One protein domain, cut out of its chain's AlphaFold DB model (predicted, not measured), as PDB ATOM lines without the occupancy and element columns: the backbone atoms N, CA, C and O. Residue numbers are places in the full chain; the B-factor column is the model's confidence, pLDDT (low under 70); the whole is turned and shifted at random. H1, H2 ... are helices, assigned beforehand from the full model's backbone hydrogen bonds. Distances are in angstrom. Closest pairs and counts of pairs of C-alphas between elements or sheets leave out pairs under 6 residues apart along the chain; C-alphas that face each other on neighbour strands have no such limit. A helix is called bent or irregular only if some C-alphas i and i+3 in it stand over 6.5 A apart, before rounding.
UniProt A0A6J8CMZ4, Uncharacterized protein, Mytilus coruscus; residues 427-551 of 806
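This is residues 427 to 551 of the 806 residues of an uncharacterized protein of Mytilus coruscus (UniProt A0A6J8CMZ4). Two groups of helices make this model: H1, H2 and H3 at one end, set steeply to one another with their centres in a triangle, and the pair H4 and H6 at the other. Short H5 packs on H3. The printed part has 125 residues with six named helices, H1 to H6 in order, and no named strand; its class is all helix. It is compact, with a radius of gyration of the C-alphas of 14.8 A and spans of 41 by 31 by 27 A.

Begin with H1, residues 427 to 438, which with residues 434 to 438 alone touches H2, residues 451 to 464; the closest C-alphas, of Leu 438 and Trp 457, are 5.9 A apart, at a steep tilt of 51 degrees, opposite ways. H3, residues 470 to 484, touches H1 with residues 480 to 484 alone, about perpendicular at 86 degrees; the closest C-alphas, of Arg 435 and Ser 484, are 4.8 A apart. H4, residues 488 to 502, touches H6, residues 527 to 540, the same way at a steep tilt of 36 degrees, only just past shallow; look at their closest C-alphas, of Val 490 and Leu 531, 5.2 A apart. H5, residues 516 to 519, touches H3's residues 479 to 483 alone, closest at the C-alphas of Thr 479 and Phe 519, 6.7 A apart. H1, H2 and H6 have every O i to N i+4 pair within hydrogen-bond range, H3 has 9 of 11, H4 has 10 of 11, and H5 is too short for one.

Find C-alpha 427 at (-5.458, 3.379, 19.761); from there H1 runs 16.7 A. H2 runs 19.9 A, H3 16.2 A, H4 21.0 A and H5 5.7 A. H3 is irregular: C-alphas 476 and 479 are 8.3 A apart. H6 runs 20.0 A to C-alpha 540 at (-17.140, 8.038, 0.646).

The C-alphas farthest apart, of Asp 468 and Thr 540, are 42.4 A apart. The printed part has no cut, and the links H1 to H2 and H4 to H5 are long. Look for pLDDT under 70 at residues 445 to 446 and 549 to 551.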
ATOM      1  N   VAL A 427      -4.422   4.424  19.806       94.88
ATOM      2  CA  VAL A 427      -5.458   3.379  19.761       94.88
ATOM      3  C   VAL A 427      -5.156   2.329  18.692       94.88
ATOM      4  O   VAL A 427      -5.408   1.146  18.917       94.88
ATOM      5  N   ASP A 428      -4.623   2.737  17.542       95.06
ATOM      6  CA  ASP A 428      -4.262   1.799  16.485       95.06
ATOM      7  C   ASP A 428      -3.002   0.988  16.827       95.06
ATOM      8  O   ASP A 428      -2.983  -0.203  16.517       95.06
ATOM      9  N   ASP A 429      -2.034   1.555  17.563       94.81
ATOM     10  CA  ASP A 429      -0.899   0.807  18.123       94.81
ATOM     11  C   ASP A 429      -1.395  -0.337  19.019       94.81
ATOM     12  O   ASP A 429      -1.031  -1.494  18.800       94.81
ATOM     13  N   PHE A 430      -2.294  -0.049  19.973       96.06
ATOM     14  CA  PHE A 430      -2.883  -1.083  20.835       96.06
ATOM     15  C   PHE A 430      -3.604  -2.157  20.024       96.06
ATOM     16  O   PHE A 430      -3.377  -3.345  20.234       96.06
ATOM     17  N   ILE A 431      -4.459  -1.761  19.075       96.94
ATOM     18  CA  ILE A 431      -5.225  -2.717  18.267       96.94
ATOM     19  C   ILE A 431      -4.286  -3.628  17.459       96.94
ATOM     20  O   ILE A 431      -4.524  -4.841  17.391       96.94
ATOM     21  N   ARG A 432      -3.235  -3.063  16.848       95.81
ATOM     22  CA  ARG A 432      -2.231  -3.810  16.075       95.81
ATOM     23  C   ARG A 432      -1.422  -4.738  16.971       95.81
ATOM     24  O   ARG A 432      -1.264  -5.900  16.609       95.81
ATOM     25  N   MET A 433      -0.959  -4.266  18.129       95.94
ATOM     26  CA  MET A 433      -0.225  -5.079  19.102       95.94
ATOM     27  C   MET A 433      -1.081  -6.252  19.595       95.94
ATOM     28  O   MET A 433      -0.660  -7.401  19.490       95.94
ATOM     29  N   PHE A 434      -2.328  -5.991  19.992       96.94
ATOM     30  CA  PHE A 434      -3.280  -7.022  20.411       96.94
ATOM     31  C   PHE A 434      -3.499  -8.077  19.327       96.94
ATOM     32  O   PHE A 434      -3.499  -9.271  19.622       96.94
ATOM     33  N   ARG A 435      -3.663  -7.657  18.064       95.25
ATOM     34  CA  ARG A 435      -3.822  -8.599  16.951       95.25
ATOM     35  C   ARG A 435      -2.553  -9.410  16.709       95.25
ATOM     36  O   ARG A 435      -2.659 -10.611  16.501       95.25
ATOM     37  N   LYS A 436      -1.376  -8.778  16.720       94.38
ATOM     38  CA  LYS A 436      -0.099  -9.485  16.552       94.38
ATOM     39  C   LYS A 436       0.064 -10.572  17.608       94.38
ATOM     40  O   LYS A 436       0.441 -11.681  17.260       94.38
ATOM     41  N   GLU A 437      -0.250 -10.260  18.862       95.69
ATOM     42  CA  GLU A 437      -0.146 -11.224  19.956       95.69
ATOM     43  C   GLU A 437      -1.141 -12.381  19.797       95.69
ATOM     44  O   GLU A 437      -0.783 -13.534  19.995       95.69
ATOM     45  N   LEU A 438      -2.359 -12.102  19.324       94.75
ATOM     46  CA  LEU A 438      -3.343 -13.143  19.018       94.75
ATOM     47  C   LEU A 438      -2.870 -14.090  17.904       94.75
ATOM     48  O   LEU A 438      -3.031 -15.298  18.014       94.75
ATOM     49  N   HIS A 439      -2.282 -13.543  16.837       92.06
ATOM     50  CA  HIS A 439      -1.802 -14.311  15.677       92.06
ATOM     51  C   HIS A 439      -0.547 -15.145  15.963       92.06
ATOM     52  O   HIS A 439      -0.152 -15.932  15.114       92.06
ATOM     53  N   LYS A 440       0.091 -14.995  17.129       91.31
ATOM     54  CA  LYS A 440       1.185 -15.890  17.547       91.31
ATOM     55  C   LYS A 440       0.696 -17.178  18.170       91.31
ATOM     56  O   LYS A 440       1.357 -18.197  18.056       91.31
ATOM     57  N   LEU A 441      -0.444 -17.100  18.846       90.12
ATOM     58  CA  LEU A 441      -1.037 -18.231  19.547       90.12
ATOM     59  C   LEU A 441      -1.917 -19.074  18.621       90.12
ATOM     60  O   LEU A 441      -2.416 -20.121  19.012       90.12
ATOM     61  N   PHE A 442      -2.167 -18.597  17.404       86.19
ATOM     62  CA  PHE A 442      -3.135 -19.188  16.500       86.19
ATOM     63  C   PHE A 442      -2.638 -19.108  15.061       86.19
ATOM     64  O   PHE A 442      -2.319 -18.029  14.558       86.19
ATOM     65  N   ASP A 443      -2.627 -20.259  14.394       76.50
ATOM     66  CA  ASP A 443      -2.378 -20.350  12.961       76.50
ATOM     67  C   ASP A 443      -3.625 -19.924  12.170       76.50
ATOM     68  O   ASP A 443      -4.755 -20.152  12.594       76.50
ATOM     69  N   ARG A 444      -3.457 -19.322  10.989       72.38
ATOM     70  CA  ARG A 444      -4.535 -18.648  10.228       72.38
ATOM     71  C   ARG A 444      -5.664 -19.570   9.748       72.38
ATOM     72  O   ARG A 444      -6.644 -19.080   9.190       72.38
ATOM     73  N   ASN A 445      -5.533 -20.875   9.958       67.81
ATOM     74  CA  ASN A 445      -6.399 -21.897   9.393       67.81
ATOM     75  C   ASN A 445      -7.710 -22.127  10.162       67.81
ATOM     76  O   ASN A 445      -8.631 -22.703   9.581       67.81
ATOM     77  N   PHE A 446      -7.872 -21.677  11.418       64.50
ATOM     78  CA  PHE A 446      -9.158 -21.924  12.088       64.50
ATOM     79  C   PHE A 446     -10.233 -20.919  11.668       64.50
ATOM     80  O   PHE A 446     -10.052 -19.701  11.711       64.50
ATOM     81  N   ARG A 447     -11.422 -21.455  11.370       75.50
ATOM     82  CA  ARG A 447     -12.646 -20.671  11.133       75.50
ATOM     83  C   ARG A 447     -13.097 -19.904  12.380       75.50
ATOM     84  O   ARG A 447     -13.715 -18.850  12.265       75.50
ATOM     85  N   LYS A 448     -12.797 -20.432  13.571       85.88
ATOM     86  CA  LYS A 448     -13.133 -19.841  14.871       85.88
ATOM     87  C   LYS A 448     -11.967 -20.041  15.833       85.88
ATOM     88  O   LYS A 448     -11.433 -21.137  15.936       85.88
ATOM     89  N   ILE A 449     -11.591 -18.979  16.538       88.75
ATOM     90  CA  ILE A 449     -10.483 -19.005  17.500       88.75
ATOM     91  C   ILE A 449     -10.912 -19.819  18.736       88.75
ATOM     92  O   ILE A 449     -11.946 -19.470  19.325       88.75
ATOM     93  N   PRO A 450     -10.150 -20.853  19.147       91.81
ATOM     94  CA  PRO A 450     -10.452 -21.640  20.342       91.81
ATOM     95  C   PRO A 450     -10.513 -20.792  21.621       91.81
ATOM     96  O   PRO A 450      -9.829 -19.774  21.758       91.81
ATOM     97  N   ALA A 451     -11.334 -21.213  22.587       93.31
ATOM     98  CA  ALA A 451     -11.500 -20.492  23.850       93.31
ATOM     99  C   ALA A 451     -10.221 -20.498  24.710       93.31
ATOM    100  O   ALA A 451      -9.934 -19.490  25.360       93.31
ATOM    101  N   SER A 452      -9.442 -21.585  24.662       93.88
ATOM    102  CA  SER A 452      -8.127 -21.716  25.310       93.88
ATOM    103  C   SER A 452      -7.152 -20.647  24.813       93.88
ATOM    104  O   SER A 452      -6.625 -19.880  25.613       93.88
ATOM    105  N   ILE A 453      -7.036 -20.484  23.493       94.62
ATOM    106  CA  ILE A 453      -6.210 -19.438  22.874       94.62
ATOM    107  C   ILE A 453      -6.665 -18.038  23.292       94.62
ATOM    108  O   ILE A 453      -5.844 -17.179  23.593       94.62
ATOM    109  N   ILE A 454      -7.975 -17.783  23.366       95.44
ATOM    110  CA  ILE A 454      -8.492 -16.490  23.843       95.44
ATOM    111  C   ILE A 454      -8.150 -16.266  25.325       95.44
ATOM    112  O   ILE A 454      -7.920 -15.124  25.732       95.44
ATOM    113  N   LYS A 455      -8.157 -17.319  26.150       95.75
ATOM    114  CA  LYS A 455      -7.772 -17.248  27.565       95.75
ATOM    115  C   LYS A 455      -6.287 -16.894  27.692       95.75
ATOM    116  O   LYS A 455      -6.000 -15.874  28.319       95.75
ATOM    117  N   GLN A 456      -5.410 -17.634  27.011       95.81
ATOM    118  CA  GLN A 456      -3.964 -17.391  26.978       95.81
ATOM    119  C   GLN A 456      -3.635 -16.005  26.417       95.81
ATOM    120  O   GLN A 456      -2.889 -15.239  27.015       95.81
ATOM    121  N   TRP A 457      -4.285 -15.606  25.324       97.06
ATOM    122  CA  TRP A 457      -4.125 -14.274  24.746       97.06
ATOM    123  C   TRP A 457      -4.469 -13.162  25.741       97.06
ATOM    124  O   TRP A 457      -3.719 -12.198  25.877       97.06
ATOM    125  N   HIS A 458      -5.583 -13.281  26.469       97.56
ATOM    126  CA  HIS A 458      -5.923 -12.299  27.498       97.56
ATOM    127  C   HIS A 458      -4.928 -12.308  28.665       97.56
ATOM    128  O   HIS A 458      -4.639 -11.233  29.183       97.56
ATOM    129  N   GLN A 459      -4.406 -13.472  29.068       96.81
ATOM    130  CA  GLN A 459      -3.360 -13.569  30.094       96.81
ATOM    131  C   GLN A 459      -2.085 -12.841  29.643       96.81
ATOM    132  O   GLN A 459      -1.622 -11.953  30.358       96.81
ATOM    133  N   ASN A 460      -1.602 -13.091  28.419       97.19
ATOM    134  CA  ASN A 460      -0.454 -12.380  27.845       97.19
ATOM    135  C   ASN A 460      -0.692 -10.866  27.808       97.19
ATOM    136  O   ASN A 460       0.179 -10.089  28.186       97.19
ATOM    137  N   LEU A 461      -1.882 -10.423  27.387       97.81
ATOM    138  CA  LEU A 461      -2.211  -8.996  27.351       97.81
ATOM    139  C   LEU A 461      -2.291  -8.365  28.744       97.81
ATOM    140  O   LEU A 461      -1.869  -7.221  28.898       97.81
ATOM    141  N   CYS A 462      -2.814  -9.074  29.748       97.69
ATOM    142  CA  CYS A 462      -2.767  -8.615  31.136       97.69
ATOM    143  C   CYS A 462      -1.317  -8.402  31.580       97.69
ATOM    144  O   CYS A 462      -1.004  -7.330  32.091       97.69
ATOM    145  N   HIS A 463      -0.432  -9.359  31.294       96.44
ATOM    146  CA  HIS A 463       0.987  -9.266  31.636       96.44
ATOM    147  C   HIS A 463       1.692  -8.098  30.933       96.44
ATOM    148  O   HIS A 463       2.311  -7.261  31.585       96.44
ATOM    149  N   ILE A 464       1.524  -7.974  29.610       96.56
ATOM    150  CA  ILE A 464       2.120  -6.899  28.793       96.56
ATOM    151  C   ILE A 464       1.686  -5.512  29.276       96.56
ATOM    152  O   ILE A 464       2.473  -4.570  29.251       96.56
ATOM    153  N   LEU A 465       0.421  -5.368  29.676       96.31
ATOM    154  CA  LEU A 465      -0.159  -4.087  30.081       96.31
ATOM    155  C   LEU A 465      -0.042  -3.813  31.588       96.31
ATOM    156  O   LEU A 465      -0.574  -2.799  32.044       96.31
ATOM    157  N   GLY A 466       0.576  -4.716  32.358       95.69
ATOM    158  CA  GLY A 466       0.673  -4.604  33.815       95.69
ATOM    159  C   GLY A 466      -0.693  -4.570  34.512       95.69
ATOM    160  O   GLY A 466      -0.907  -3.759  35.409       95.69
ATOM    161  N   LEU A 467      -1.648  -5.387  34.058       96.00
ATOM    162  CA  LEU A 467      -2.992  -5.482  34.632       96.00
ATOM    163  C   LEU A 467      -3.122  -6.731  35.504       96.00
ATOM    164  O   LEU A 467      -2.842  -7.834  35.045       96.00
ATOM    165  N   ASP A 468      -3.666  -6.556  36.709       92.56
ATOM    166  CA  ASP A 468      -3.820  -7.629  37.701       92.56
ATOM    167  C   ASP A 468      -4.717  -8.778  37.213       92.56
ATOM    168  O   ASP A 468      -4.566  -9.925  37.627       92.56
ATOM    169  N   ASN A 469      -5.728  -8.477  36.391       94.12
ATOM    170  CA  ASN A 469      -6.741  -9.459  36.026       94.12
ATOM    171  C   ASN A 469      -7.447  -9.149  34.696       94.12
ATOM    172  O   ASN A 469      -7.446  -8.035  34.162       94.12
ATOM    173  N   LYS A 470      -8.143 -10.169  34.187       94.75
ATOM    174  CA  LYS A 470      -8.929 -10.115  32.948       94.75
ATOM    175  C   LYS A 470     -10.102  -9.127  33.009       94.75
ATOM    176  O   LYS A 470     -10.517  -8.605  31.971       94.75
ATOM    177  N   ARG A 471     -10.667  -8.871  34.195       95.81
ATOM    178  CA  ARG A 471     -11.781  -7.923  34.359       95.81
ATOM    179  C   ARG A 471     -11.310  -6.505  34.041       95.81
ATOM    180  O   ARG A 471     -11.982  -5.820  33.274       95.81
ATOM    181  N   ASP A 472     -10.136  -6.113  34.524       96.56
ATOM    182  CA  ASP A 472      -9.539  -4.801  34.254       96.56
ATOM    183  C   ASP A 472      -9.183  -4.635  32.776       96.56
ATOM    184  O   ASP A 472      -9.499  -3.607  32.165       96.56
ATOM    185  N   LEU A 473      -8.640  -5.693  32.162       97.38
ATOM    186  CA  LEU A 473      -8.399  -5.743  30.721       97.38
ATOM    187  C   LEU A 473      -9.691  -5.491  29.930       97.38
ATOM    188  O   LEU A 473      -9.720  -4.633  29.046       97.38
ATOM    189  N   HIS A 474     -10.788  -6.180  30.257       96.31
ATOM    190  CA  HIS A 474     -12.068  -5.950  29.588       96.31
ATOM    191  C   HIS A 474     -12.638  -4.556  29.873       96.31
ATOM    192  O   HIS A 474     -13.068  -3.879  28.940       96.31
ATOM    193  N   ASN A 475     -12.620  -4.094  31.121       95.12
ATOM    194  CA  ASN A 475     -13.162  -2.786  31.490       95.12
ATOM    195  C   ASN A 475     -12.492  -1.652  30.705       95.12
ATOM    196  O   ASN A 475     -13.172  -0.750  30.213       95.12
ATOM    197  N   LYS A 476     -11.170  -1.734  30.528       95.88
ATOM    198  CA  LYS A 476     -10.380  -0.698  29.856       95.88
ATOM    199  C   LYS A 476     -10.311  -0.882  28.337       95.88
ATOM    200  O   LYS A 476     -10.347   0.103  27.597       95.88
ATOM    201  N   TYR A 477     -10.264  -2.126  27.851       97.69
ATOM    202  CA  TYR A 477      -9.903  -2.435  26.463       97.69
ATOM    203  C   TYR A 477     -10.910  -3.299  25.687       97.69
ATOM    204  O   TYR A 477     -10.625  -3.646  24.540       97.69
ATOM    205  N   LYS A 478     -12.113  -3.591  26.212       97.38
ATOM    206  CA  LYS A 478     -13.142  -4.420  25.530       97.38
ATOM    207  C   LYS A 478     -13.368  -4.046  24.064       97.38
ATOM    208  O   LYS A 478     -13.442  -4.931  23.215       97.38
ATOM    209  N   THR A 479     -13.464  -2.752  23.755       97.69
ATOM    210  CA  THR A 479     -13.638  -2.281  22.372       97.69
ATOM    211  C   THR A 479     -12.450  -2.661  21.497       97.69
ATOM    212  O   THR A 479     -12.651  -3.165  20.400       97.69
ATOM    213  N   LEU A 480     -11.221  -2.450  21.974       98.00
ATOM    214  CA  LEU A 480     -10.014  -2.711  21.192       98.00
ATOM    215  C   LEU A 480      -9.828  -4.214  20.965       98.00
ATOM    216  O   LEU A 480      -9.617  -4.622  19.828       98.00
ATOM    217  N   LEU A 481     -10.033  -5.035  22.002       98.00
ATOM    218  CA  LEU A 481      -9.995  -6.501  21.908       98.00
ATOM    219  C   LEU A 481     -10.952  -7.029  20.830       98.00
ATOM    220  O   LEU A 481     -10.585  -7.879  20.019       98.00
ATOM    221  N   ALA A 482     -12.179  -6.503  20.787       97.06
ATOM    222  CA  ALA A 482     -13.181  -6.905  19.802       97.06
ATOM    223  C   ALA A 482     -12.803  -6.514  18.363       97.06
ATOM    224  O   ALA A 482     -13.113  -7.260  17.431       97.06
ATOM    225  N   ILE A 483     -12.128  -5.374  18.173       97.69
ATOM    226  CA  ILE A 483     -11.627  -4.945  16.861       97.69
ATOM    227  C   ILE A 483     -10.420  -5.785  16.433       97.69
ATOM    228  O   ILE A 483     -10.381  -6.238  15.289       97.69
ATOM    229  N   SER A 484      -9.475  -6.062  17.336       96.81
ATOM    230  CA  SER A 484      -8.280  -6.871  17.054       96.81
ATOM    231  C   SER A 484      -8.607  -8.301  16.613       96.81
ATOM    232  O   SER A 484      -7.892  -8.861  15.781       96.81
ATOM    233  N   ARG A 485      -9.725  -8.853  17.102       95.56
ATOM    234  CA  ARG A 485     -10.270 -10.173  16.736       95.56
ATOM    235  C   ARG A 485     -11.024 -10.216  15.400       95.56
ATOM    236  O   ARG A 485     -11.587 -11.256  15.069       95.56
ATOM    237  N   SER A 486     -11.099  -9.114  14.654       95.06
ATOM    238  CA  SER A 486     -11.828  -9.099  13.376       95.06
ATOM    239  C   SER A 486     -11.189 -10.044  12.349       95.06
ATOM    240  O   SER A 486      -9.971 -10.235  12.343       95.06
ATOM    241  N   GLU A 487     -11.999 -10.601  11.452       93.69
ATOM    242  CA  GLU A 487     -11.525 -11.417  10.324       93.69
ATOM    243  C   GLU A 487     -10.567 -10.646   9.403       93.69
ATOM    244  O   GLU A 487     -10.547  -9.414   9.389       93.69
ATOM    245  N   GLU A 488      -9.763 -11.366   8.617       92.81
ATOM    246  CA  GLU A 488      -8.704 -10.772   7.789       92.81
ATOM    247  C   GLU A 488      -9.241  -9.761   6.759       92.81
ATOM    248  O   GLU A 488      -8.696  -8.670   6.593       92.81
ATOM    249  N   ASN A 489     -10.377 -10.057   6.126       95.44
ATOM    250  CA  ASN A 489     -11.045  -9.150   5.188       95.44
ATOM    251  C   ASN A 489     -11.470  -7.815   5.844       95.44
ATOM    252  O   ASN A 489     -11.334  -6.759   5.220       95.44
ATOM    253  N   VAL A 490     -11.950  -7.845   7.091       96.75
ATOM    254  CA  VAL A 490     -12.302  -6.670   7.903       96.75
ATOM    255  C   VAL A 490     -11.029  -5.958   8.356       96.75
ATOM    256  O   VAL A 490     -10.930  -4.735   8.239       96.75
ATOM    257  N   TRP A 491     -10.028  -6.713   8.810       96.38
ATOM    258  CA  TRP A 491      -8.744  -6.202   9.283       96.38
ATOM    259  C   TRP A 491      -8.014  -5.368   8.232       96.38
ATOM    260  O   TRP A 491      -7.565  -4.258   8.524       96.38
ATOM    261  N   VAL A 492      -7.968  -5.838   6.982       97.19
ATOM    262  CA  VAL A 492      -7.379  -5.084   5.866       97.19
ATOM    263  C   VAL A 492      -8.075  -3.731   5.679       97.19
ATOM    264  O   VAL A 492      -7.424  -2.736   5.350       97.19
ATOM    265  N   LYS A 493      -9.394  -3.647   5.903       98.19
ATOM    266  CA  LYS A 493     -10.119  -2.367   5.844       98.19
ATOM    267  C   LYS A 493      -9.833  -1.493   7.063       98.19
ATOM    268  O   LYS A 493      -9.633  -0.297   6.880       98.19
ATOM    269  N   ILE A 494      -9.750  -2.071   8.262       97.56
ATOM    270  CA  ILE A 494      -9.366  -1.358   9.492       97.56
ATOM    271  C   ILE A 494      -7.982  -0.711   9.326       97.56
ATOM    272  O   ILE A 494      -7.847   0.487   9.559       97.56
ATOM    273  N   CYS A 495      -6.988  -1.454   8.824       96.94
ATOM    274  CA  CYS A 495      -5.657  -0.913   8.530       96.94
ATOM    275  C   CYS A 495      -5.722   0.279   7.564       96.94
ATOM    276  O   CYS A 495      -5.123   1.316   7.829       96.94
ATOM    277  N   LYS A 496      -6.511   0.179   6.485       97.88
ATOM    278  CA  LYS A 496      -6.706   1.298   5.544       97.88
ATOM    279  C   LYS A 496      -7.354   2.515   6.207       97.88
ATOM    280  O   LYS A 496      -7.012   3.643   5.861       97.88
ATOM    281  N   VAL A 497      -8.282   2.309   7.144       97.38
ATOM    282  CA  VAL A 497      -8.877   3.401   7.929       97.38
ATOM    283  C   VAL A 497      -7.828   4.060   8.825       97.38
ATOM    284  O   VAL A 497      -7.788   5.289   8.867       97.38
ATOM    285  N   PHE A 498      -6.955   3.289   9.483       96.12
ATOM    286  CA  PHE A 498      -5.840   3.838  10.264       96.12
ATOM    287  C   PHE A 498      -4.941   4.731   9.400       96.12
ATOM    288  O   PHE A 498      -4.781   5.911   9.714       96.12
ATOM    289  N   ASP A 499      -4.480   4.226   8.252       94.88
ATOM    290  CA  ASP A 499      -3.584   4.964   7.353       94.88
ATOM    291  C   ASP A 499      -4.221   6.264   6.822       94.88
ATOM    292  O   ASP A 499      -3.557   7.294   6.677       94.88
ATOM    293  N   LEU A 500      -5.517   6.236   6.487       96.50
ATOM    294  CA  LEU A 500      -6.237   7.421   6.008       96.50
ATOM    295  C   LEU A 500      -6.490   8.437   7.128       96.50
ATOM    296  O   LEU A 500      -6.417   9.641   6.869       96.50
ATOM    297  N   TYR A 501      -6.769   7.975   8.349       95.56
ATOM    298  CA  TYR A 501      -6.979   8.847   9.504       95.56
ATOM    299  C   TYR A 501      -5.688   9.567   9.895       95.56
ATOM    300  O   TYR A 501      -5.702  10.781  10.115       95.56
ATOM    301  N   GLU A 502      -4.568   8.845   9.938       91.88
ATOM    302  CA  GLU A 502      -3.245   9.406  10.217       91.88
ATOM    303  C   GLU A 502      -2.875  10.485   9.189       91.88
ATOM    304  O   GLU A 502      -2.491  11.599   9.548       91.88
ATOM    305  N   LYS A 503      -3.124  10.207   7.902       93.69
ATOM    306  CA  LYS A 503      -2.878  11.138   6.787       93.69
ATOM    307  C   LYS A 503      -3.913  12.265   6.666       93.69
ATOM    308  O   LYS A 503      -3.848  13.021   5.699       93.69
ATOM    309  N   ARG A 504      -4.873  12.380   7.597       95.56
ATOM    310  CA  ARG A 504      -5.953  13.391   7.586       95.56
ATOM    311  C   ARG A 504      -6.771  13.404   6.285       95.56
ATOM    312  O   ARG A 504      -7.161  14.462   5.801       95.56
ATOM    313  N   LYS A 505      -7.022  12.230   5.698       97.19
ATOM    314  CA  LYS A 505      -7.681  12.089   4.382       97.19
ATOM    315  C   LYS A 505      -9.199  11.892   4.443       97.19
ATOM    316  O   LYS A 505      -9.818  11.755   3.388       97.19
ATOM    317  N   PHE A 506      -9.800  11.871   5.632       97.56
ATOM    318  CA  PHE A 506     -11.254  11.812   5.787       97.56
ATOM    319  C   PHE A 506     -11.868  13.215   5.849       97.56
ATOM    320  O   PHE A 506     -11.391  14.089   6.576       97.56
ATOM    321  N   LYS A 507     -12.981  13.414   5.138       96.88
ATOM    322  CA  LYS A 507     -13.871  14.559   5.362       96.88
ATOM    323  C   LYS A 507     -14.496  14.441   6.751       96.88
ATOM    324  O   LYS A 507     -14.717  13.337   7.239       96.88
ATOM    325  N   HIS A 508     -14.742  15.579   7.399       95.81
ATOM    326  CA  HIS A 508     -15.324  15.654   8.748       95.81
ATOM    327  C   HIS A 508     -14.575  14.846   9.830       95.81
ATOM    328  O   HIS A 508     -15.156  14.501  10.859       95.81
ATOM    329  N   GLN A 509     -13.285  14.553   9.631       95.25
ATOM    330  CA  GLN A 509     -12.490  13.811  10.605       95.25
ATOM    331  C   GLN A 509     -12.365  14.583  11.933       95.25
ATOM    332  O   GLN A 509     -12.032  15.773  11.922       95.25
ATOM    333  N   PRO A 510     -12.534  13.917  13.090       93.19
ATOM    334  CA  PRO A 510     -12.285  14.510  14.395       93.19
ATOM    335  C   PRO A 510     -10.871  15.085  14.518       93.19
ATOM    336  O   PRO A 510      -9.880  14.504  14.058       93.19
ATOM    337  N   ARG A 511     -10.759  16.235  15.189       91.94
ATOM    338  CA  ARG A 511      -9.458  16.826  15.531       91.94
ATOM    339  C   ARG A 511      -8.730  15.943  16.551       91.94
ATOM    340  O   ARG A 511      -9.347  15.361  17.438       91.94
ATOM    341  N   GLY A 512      -7.404  15.881  16.438       90.81
ATOM    342  CA  GLY A 512      -6.549  15.112  17.351       90.81
ATOM    343  C   GLY A 512      -6.387  13.635  16.976       90.81
ATOM    344  O   GLY A 512      -6.667  13.237  15.842       90.81
ATOM    345  N   MET A 513      -5.858  12.855  17.918       90.88
ATOM    346  CA  MET A 513      -5.576  11.427  17.748       90.88
ATOM    347  C   MET A 513      -6.856  10.586  17.738       90.88
ATOM    348  O   MET A 513      -7.928  11.025  18.163       90.88
ATOM    349  N   MET A 514      -6.741   9.369  17.217       93.94
ATOM    350  CA  MET A 514      -7.821   8.393  17.219       93.94
ATOM    351  C   MET A 514      -8.153   7.967  18.656       93.94
ATOM    352  O   MET A 514      -7.252   7.780  19.469       93.94
ATOM    353  N   LYS A 515      -9.443   7.827  18.980       94.81
ATOM    354  CA  LYS A 515      -9.925   7.484  20.328       94.81
ATOM    355  C   LYS A 515     -10.700   6.171  20.309       94.81
ATOM    356  O   LYS A 515     -11.378   5.870  19.331       94.81
ATOM    357  N   THR A 516     -10.701   5.449  21.431       94.81
ATOM    358  CA  THR A 516     -11.451   4.188  21.603       94.81
ATOM    359  C   THR A 516     -12.938   4.347  21.278       94.81
ATOM    360  O   THR A 516     -13.550   3.451  20.699       94.81
ATOM    361  N   LEU A 517     -13.523   5.510  21.592       94.00
ATOM    362  CA  LEU A 517     -14.935   5.799  21.327       94.00
ATOM    363  C   LEU A 517     -15.293   5.713  19.836       94.00
ATOM    364  O   LEU A 517     -16.407   5.309  19.515       94.00
ATOM    365  N   HIS A 518     -14.352   6.018  18.935       94.12
ATOM    366  CA  HIS A 518     -14.582   5.952  17.491       94.12
ATOM    367  C   HIS A 518     -14.911   4.533  17.006       94.12
ATOM    368  O   HIS A 518     -15.568   4.379  15.985       94.12
ATOM    369  N   PHE A 519     -14.501   3.498  17.745       95.50
ATOM    370  CA  PHE A 519     -14.756   2.095  17.400       95.50
ATOM    371  C   PHE A 519     -15.831   1.439  18.260       95.50
ATOM    372  O   PHE A 519     -16.129   0.267  18.057       95.50
ATOM    373  N   LYS A 520     -16.425   2.161  19.221       95.06
ATOM    374  CA  LYS A 520     -17.346   1.574  20.208       95.06
ATOM    375  C   LYS A 520     -18.583   0.939  19.569       95.06
ATOM    376  O   LYS A 520     -19.054  -0.078  20.058       95.06
ATOM    377  N   GLN A 521     -19.122   1.536  18.506       93.06
ATOM    378  CA  GLN A 521     -20.239   0.928  17.779       93.06
ATOM    379  C   GLN A 521     -19.769  -0.177  16.836       93.06
ATOM    380  O   GLN A 521     -20.376  -1.243  16.810       93.06
ATOM    381  N   LEU A 522     -18.662   0.050  16.122       94.94
ATOM    382  CA  LEU A 522     -18.099  -0.935  15.199       94.94
ATOM    383  C   LEU A 522     -17.761  -2.255  15.913       94.94
ATOM    384  O   LEU A 522     -18.016  -3.326  15.373       94.94
ATOM    385  N   SER A 523     -17.253  -2.195  17.148       95.50
ATOM    386  CA  SER A 523     -16.939  -3.383  17.951       95.50
ATOM    387  C   SER A 523     -18.172  -4.201  18.346       95.50
ATOM    388  O   SER A 523     -18.040  -5.394  18.606       95.50
ATOM    389  N   GLY A 524     -19.361  -3.593  18.364       95.00
ATOM    390  CA  GLY A 524     -20.627  -4.277  18.632       95.00
ATOM    391  C   GLY A 524     -21.259  -4.933  17.404       95.00
ATOM    392  O   GLY A 524     -22.222  -5.672  17.558       95.00
ATOM    393  N   PHE A 525     -20.753  -4.662  16.199       95.56
ATOM    394  CA  PHE A 525     -21.235  -5.292  14.972       95.56
ATOM    395  C   PHE A 525     -20.556  -6.639  14.727       95.56
ATOM    396  O   PHE A 525     -19.392  -6.824  15.085       95.56
ATOM    397  N   GLU A 526     -21.262  -7.546  14.059       95.06
ATOM    398  CA  GLU A 526     -20.685  -8.761  13.479       95.06
ATOM    399  C   GLU A 526     -19.769  -8.430  12.292       95.06
ATOM    400  O   GLU A 526     -19.889  -7.364  11.677       95.06
ATOM    401  N   ASN A 527     -18.856  -9.341  11.936       94.69
ATOM    402  CA  ASN A 527     -17.840  -9.095  10.905       94.69
ATOM    403  C   ASN A 527     -18.438  -8.708   9.542       94.69
ATOM    404  O   ASN A 527     -17.917  -7.795   8.899       94.69
ATOM    405  N   GLY A 528     -19.567  -9.307   9.138       96.12
ATOM    406  CA  GLY A 528     -20.272  -8.942   7.904       96.12
ATOM    407  C   GLY A 528     -20.706  -7.472   7.886       96.12
ATOM    408  O   GLY A 528     -20.367  -6.725   6.965       96.12
ATOM    409  N   LYS A 529     -21.363  -7.014   8.960       96.50
ATOM    410  CA  LYS A 529     -21.797  -5.617   9.087       96.50
ATOM    411  C   LYS A 529     -20.619  -4.656   9.266       96.50
ATOM    412  O   LYS A 529     -20.625  -3.572   8.683       96.50
ATOM    413  N   ARG A 530     -19.567  -5.049  10.003       97.06
ATOM    414  CA  ARG A 530     -18.315  -4.270  10.089       97.06
ATOM    415  C   ARG A 530     -17.721  -4.038   8.705       97.06
ATOM    416  O   ARG A 530     -17.335  -2.916   8.391       97.06
ATOM    417  N   LEU A 531     -17.650  -5.086   7.884       97.62
ATOM    418  CA  LEU A 531     -17.089  -5.011   6.540       97.62
ATOM    419  C   LEU A 531     -17.875  -4.046   5.650       97.62
ATOM    420  O   LEU A 531     -17.264  -3.254   4.936       97.62
ATOM    421  N   GLU A 532     -19.208  -4.104   5.693       97.56
ATOM    422  CA  GLU A 532     -20.096  -3.208   4.945       97.56
ATOM    423  C   GLU A 532     -19.870  -1.740   5.337       97.56
ATOM    424  O   GLU A 532     -19.586  -0.901   4.481       97.56
ATOM    425  N   VAL A 533     -19.894  -1.449   6.641       97.00
ATOM    426  CA  VAL A 533     -19.661  -0.103   7.179       97.00
ATOM    427  C   VAL A 533     -18.288   0.426   6.768       97.00
ATOM    428  O   VAL A 533     -18.176   1.538   6.258       97.00
ATOM    429  N   LEU A 534     -17.235  -0.379   6.929       97.81
ATOM    430  CA  LEU A 534     -15.877   0.025   6.562       97.81
ATOM    431  C   LEU A 534     -15.717   0.209   5.047       97.81
ATOM    432  O   LEU A 534     -14.990   1.103   4.620       97.81
ATOM    433  N   LYS A 535     -16.383  -0.604   4.216       98.06
ATOM    434  CA  LYS A 535     -16.400  -0.415   2.756       98.06
ATOM    435  C   LYS A 535     -17.056   0.913   2.384       98.06
ATOM    436  O   LYS A 535     -16.482   1.641   1.574       98.06
ATOM    437  N   ASN A 536     -18.197   1.236   2.989       97.25
ATOM    438  CA  ASN A 536     -18.896   2.498   2.750       97.25
ATOM    439  C   ASN A 536     -18.039   3.691   3.185       97.25
ATOM    440  O   ASN A 536     -17.765   4.559   2.360       97.25
ATOM    441  N   LEU A 537     -17.491   3.654   4.404       97.56
ATOM    442  CA  LEU A 537     -16.582   4.679   4.923       97.56
ATOM    443  C   LEU A 537     -15.363   4.906   4.014       97.56
ATOM    444  O   LEU A 537     -14.966   6.041   3.752       97.56
ATOM    445  N   LEU A 538     -14.747   3.834   3.511       97.88
ATOM    446  CA  LEU A 538     -13.590   3.936   2.614       97.88
ATOM    447  C   LEU A 538     -13.964   4.433   1.208       97.88
ATOM    448  O   LEU A 538     -13.114   5.025   0.538       97.88
ATOM    449  N   LYS A 539     -15.204   4.197   0.759       97.94
ATOM    450  CA  LYS A 539     -15.726   4.663  -0.534       97.94
ATOM    451  C   LYS A 539     -16.013   6.163  -0.501       97.94
ATOM    452  O   LYS A 539     -15.557   6.886  -1.383       97.94
ATOM    453  N   THR A 540     -16.746   6.627   0.503       97.81
ATOM    454  CA  THR A 540     -17.140   8.038   0.646       97.81
ATOM    455  C   THR A 540     -15.993   8.909   1.153       97.81
ATOM    456  O   THR A 540     -15.911  10.090   0.810       97.81
ATOM    457  N   LYS A 541     -15.094   8.318   1.954       97.56
ATOM    458  CA  LYS A 541     -14.066   9.019   2.733       97.56
ATOM    459  C   LYS A 541     -14.663  10.131   3.598       97.56
ATOM    460  O   LYS A 541     -14.000  11.145   3.827       97.56
ATOM    461  N   ASP A 542     -15.883   9.947   4.094       97.31
ATOM    462  CA  ASP A 542     -16.528  10.853   5.041       97.31
ATOM    463  C   ASP A 542     -16.629  10.195   6.417       97.31
ATOM    464  O   ASP A 542     -17.260   9.157   6.580       97.31
ATOM    465  N   TRP A 543     -16.003  10.796   7.431       96.19
ATOM    466  CA  TRP A 543     -16.016  10.256   8.788       96.19
ATOM    467  C   TRP A 543     -17.415  10.242   9.416       96.19
ATOM    468  O   TRP A 543     -17.628   9.523  10.388       96.19
ATOM    469  N   LYS A 544     -18.379  10.993   8.865       93.44
ATOM    470  CA  LYS A 544     -19.789  10.891   9.272       93.44
ATOM    471  C   LYS A 544     -20.373   9.496   9.041       93.44
ATOM    472  O   LYS A 544     -21.270   9.110   9.775       93.44
ATOM    473  N   ASP A 545     -19.821   8.731   8.101       93.62
ATOM    474  CA  ASP A 545     -20.243   7.351   7.843       93.62
ATOM    475  C   ASP A 545     -19.648   6.353   8.849       93.62
ATOM    476  O   ASP A 545     -19.994   5.170   8.848       93.62
ATOM    477  N   MET A 546     -18.734   6.806   9.719       93.50
ATOM    478  CA  MET A 546     -18.268   6.001  10.838       93.50
ATOM    479  C   MET A 546     -19.374   5.966  11.906       93.50
ATOM    480  O   MET A 546     -19.760   7.021  12.416       93.50
ATOM    481  N   PRO A 547     -19.859   4.778  12.303       85.88
ATOM    482  CA  PRO A 547     -20.967   4.635  13.237       85.88
ATOM    483  C   PRO A 547     -20.607   5.300  14.574       85.88
ATOM    484  O   PRO A 547     -19.688   4.874  15.286       85.88
ATOM    485  N   SER A 548     -21.317   6.381  14.906       76.44
ATOM    486  CA  SER A 548     -21.101   7.154  16.128       76.44
ATOM    487  C   SER A 548     -22.093   6.745  17.217       76.44
ATOM    488  O   SER A 548     -23.292   6.597  16.973       76.44
ATOM    489  N   SER A 549     -21.626   6.583  18.463       59.78
ATOM    490  CA  SER A 549     -22.434   6.121  19.614       59.78
ATOM    491  C   SER A 549     -23.736   6.900  19.869       59.78
ATOM    492  O   SER A 549     -24.567   6.438  20.645       59.78
ATOM    493  N   CYS A 550     -23.921   8.061  19.239       53.41
ATOM    494  CA  CYS A 550     -25.080   8.928  19.412       53.41
ATOM    495  C   CYS A 550     -26.320   8.523  18.593       53.41
ATOM    496  O   CYS A 550     -27.412   8.966  18.934       53.41
ATOM    497  N   GLU A 551     -26.206   7.690  17.554       54.81
ATOM    498  CA  GLU A 551     -27.327   7.487  16.613       54.81
ATOM    499  C   GLU A 551     -28.407   6.489  17.064       54.81
ATOM    500  O   GLU A 551     -29.562   6.646  16.671       54.81
TER     501      GLU A 551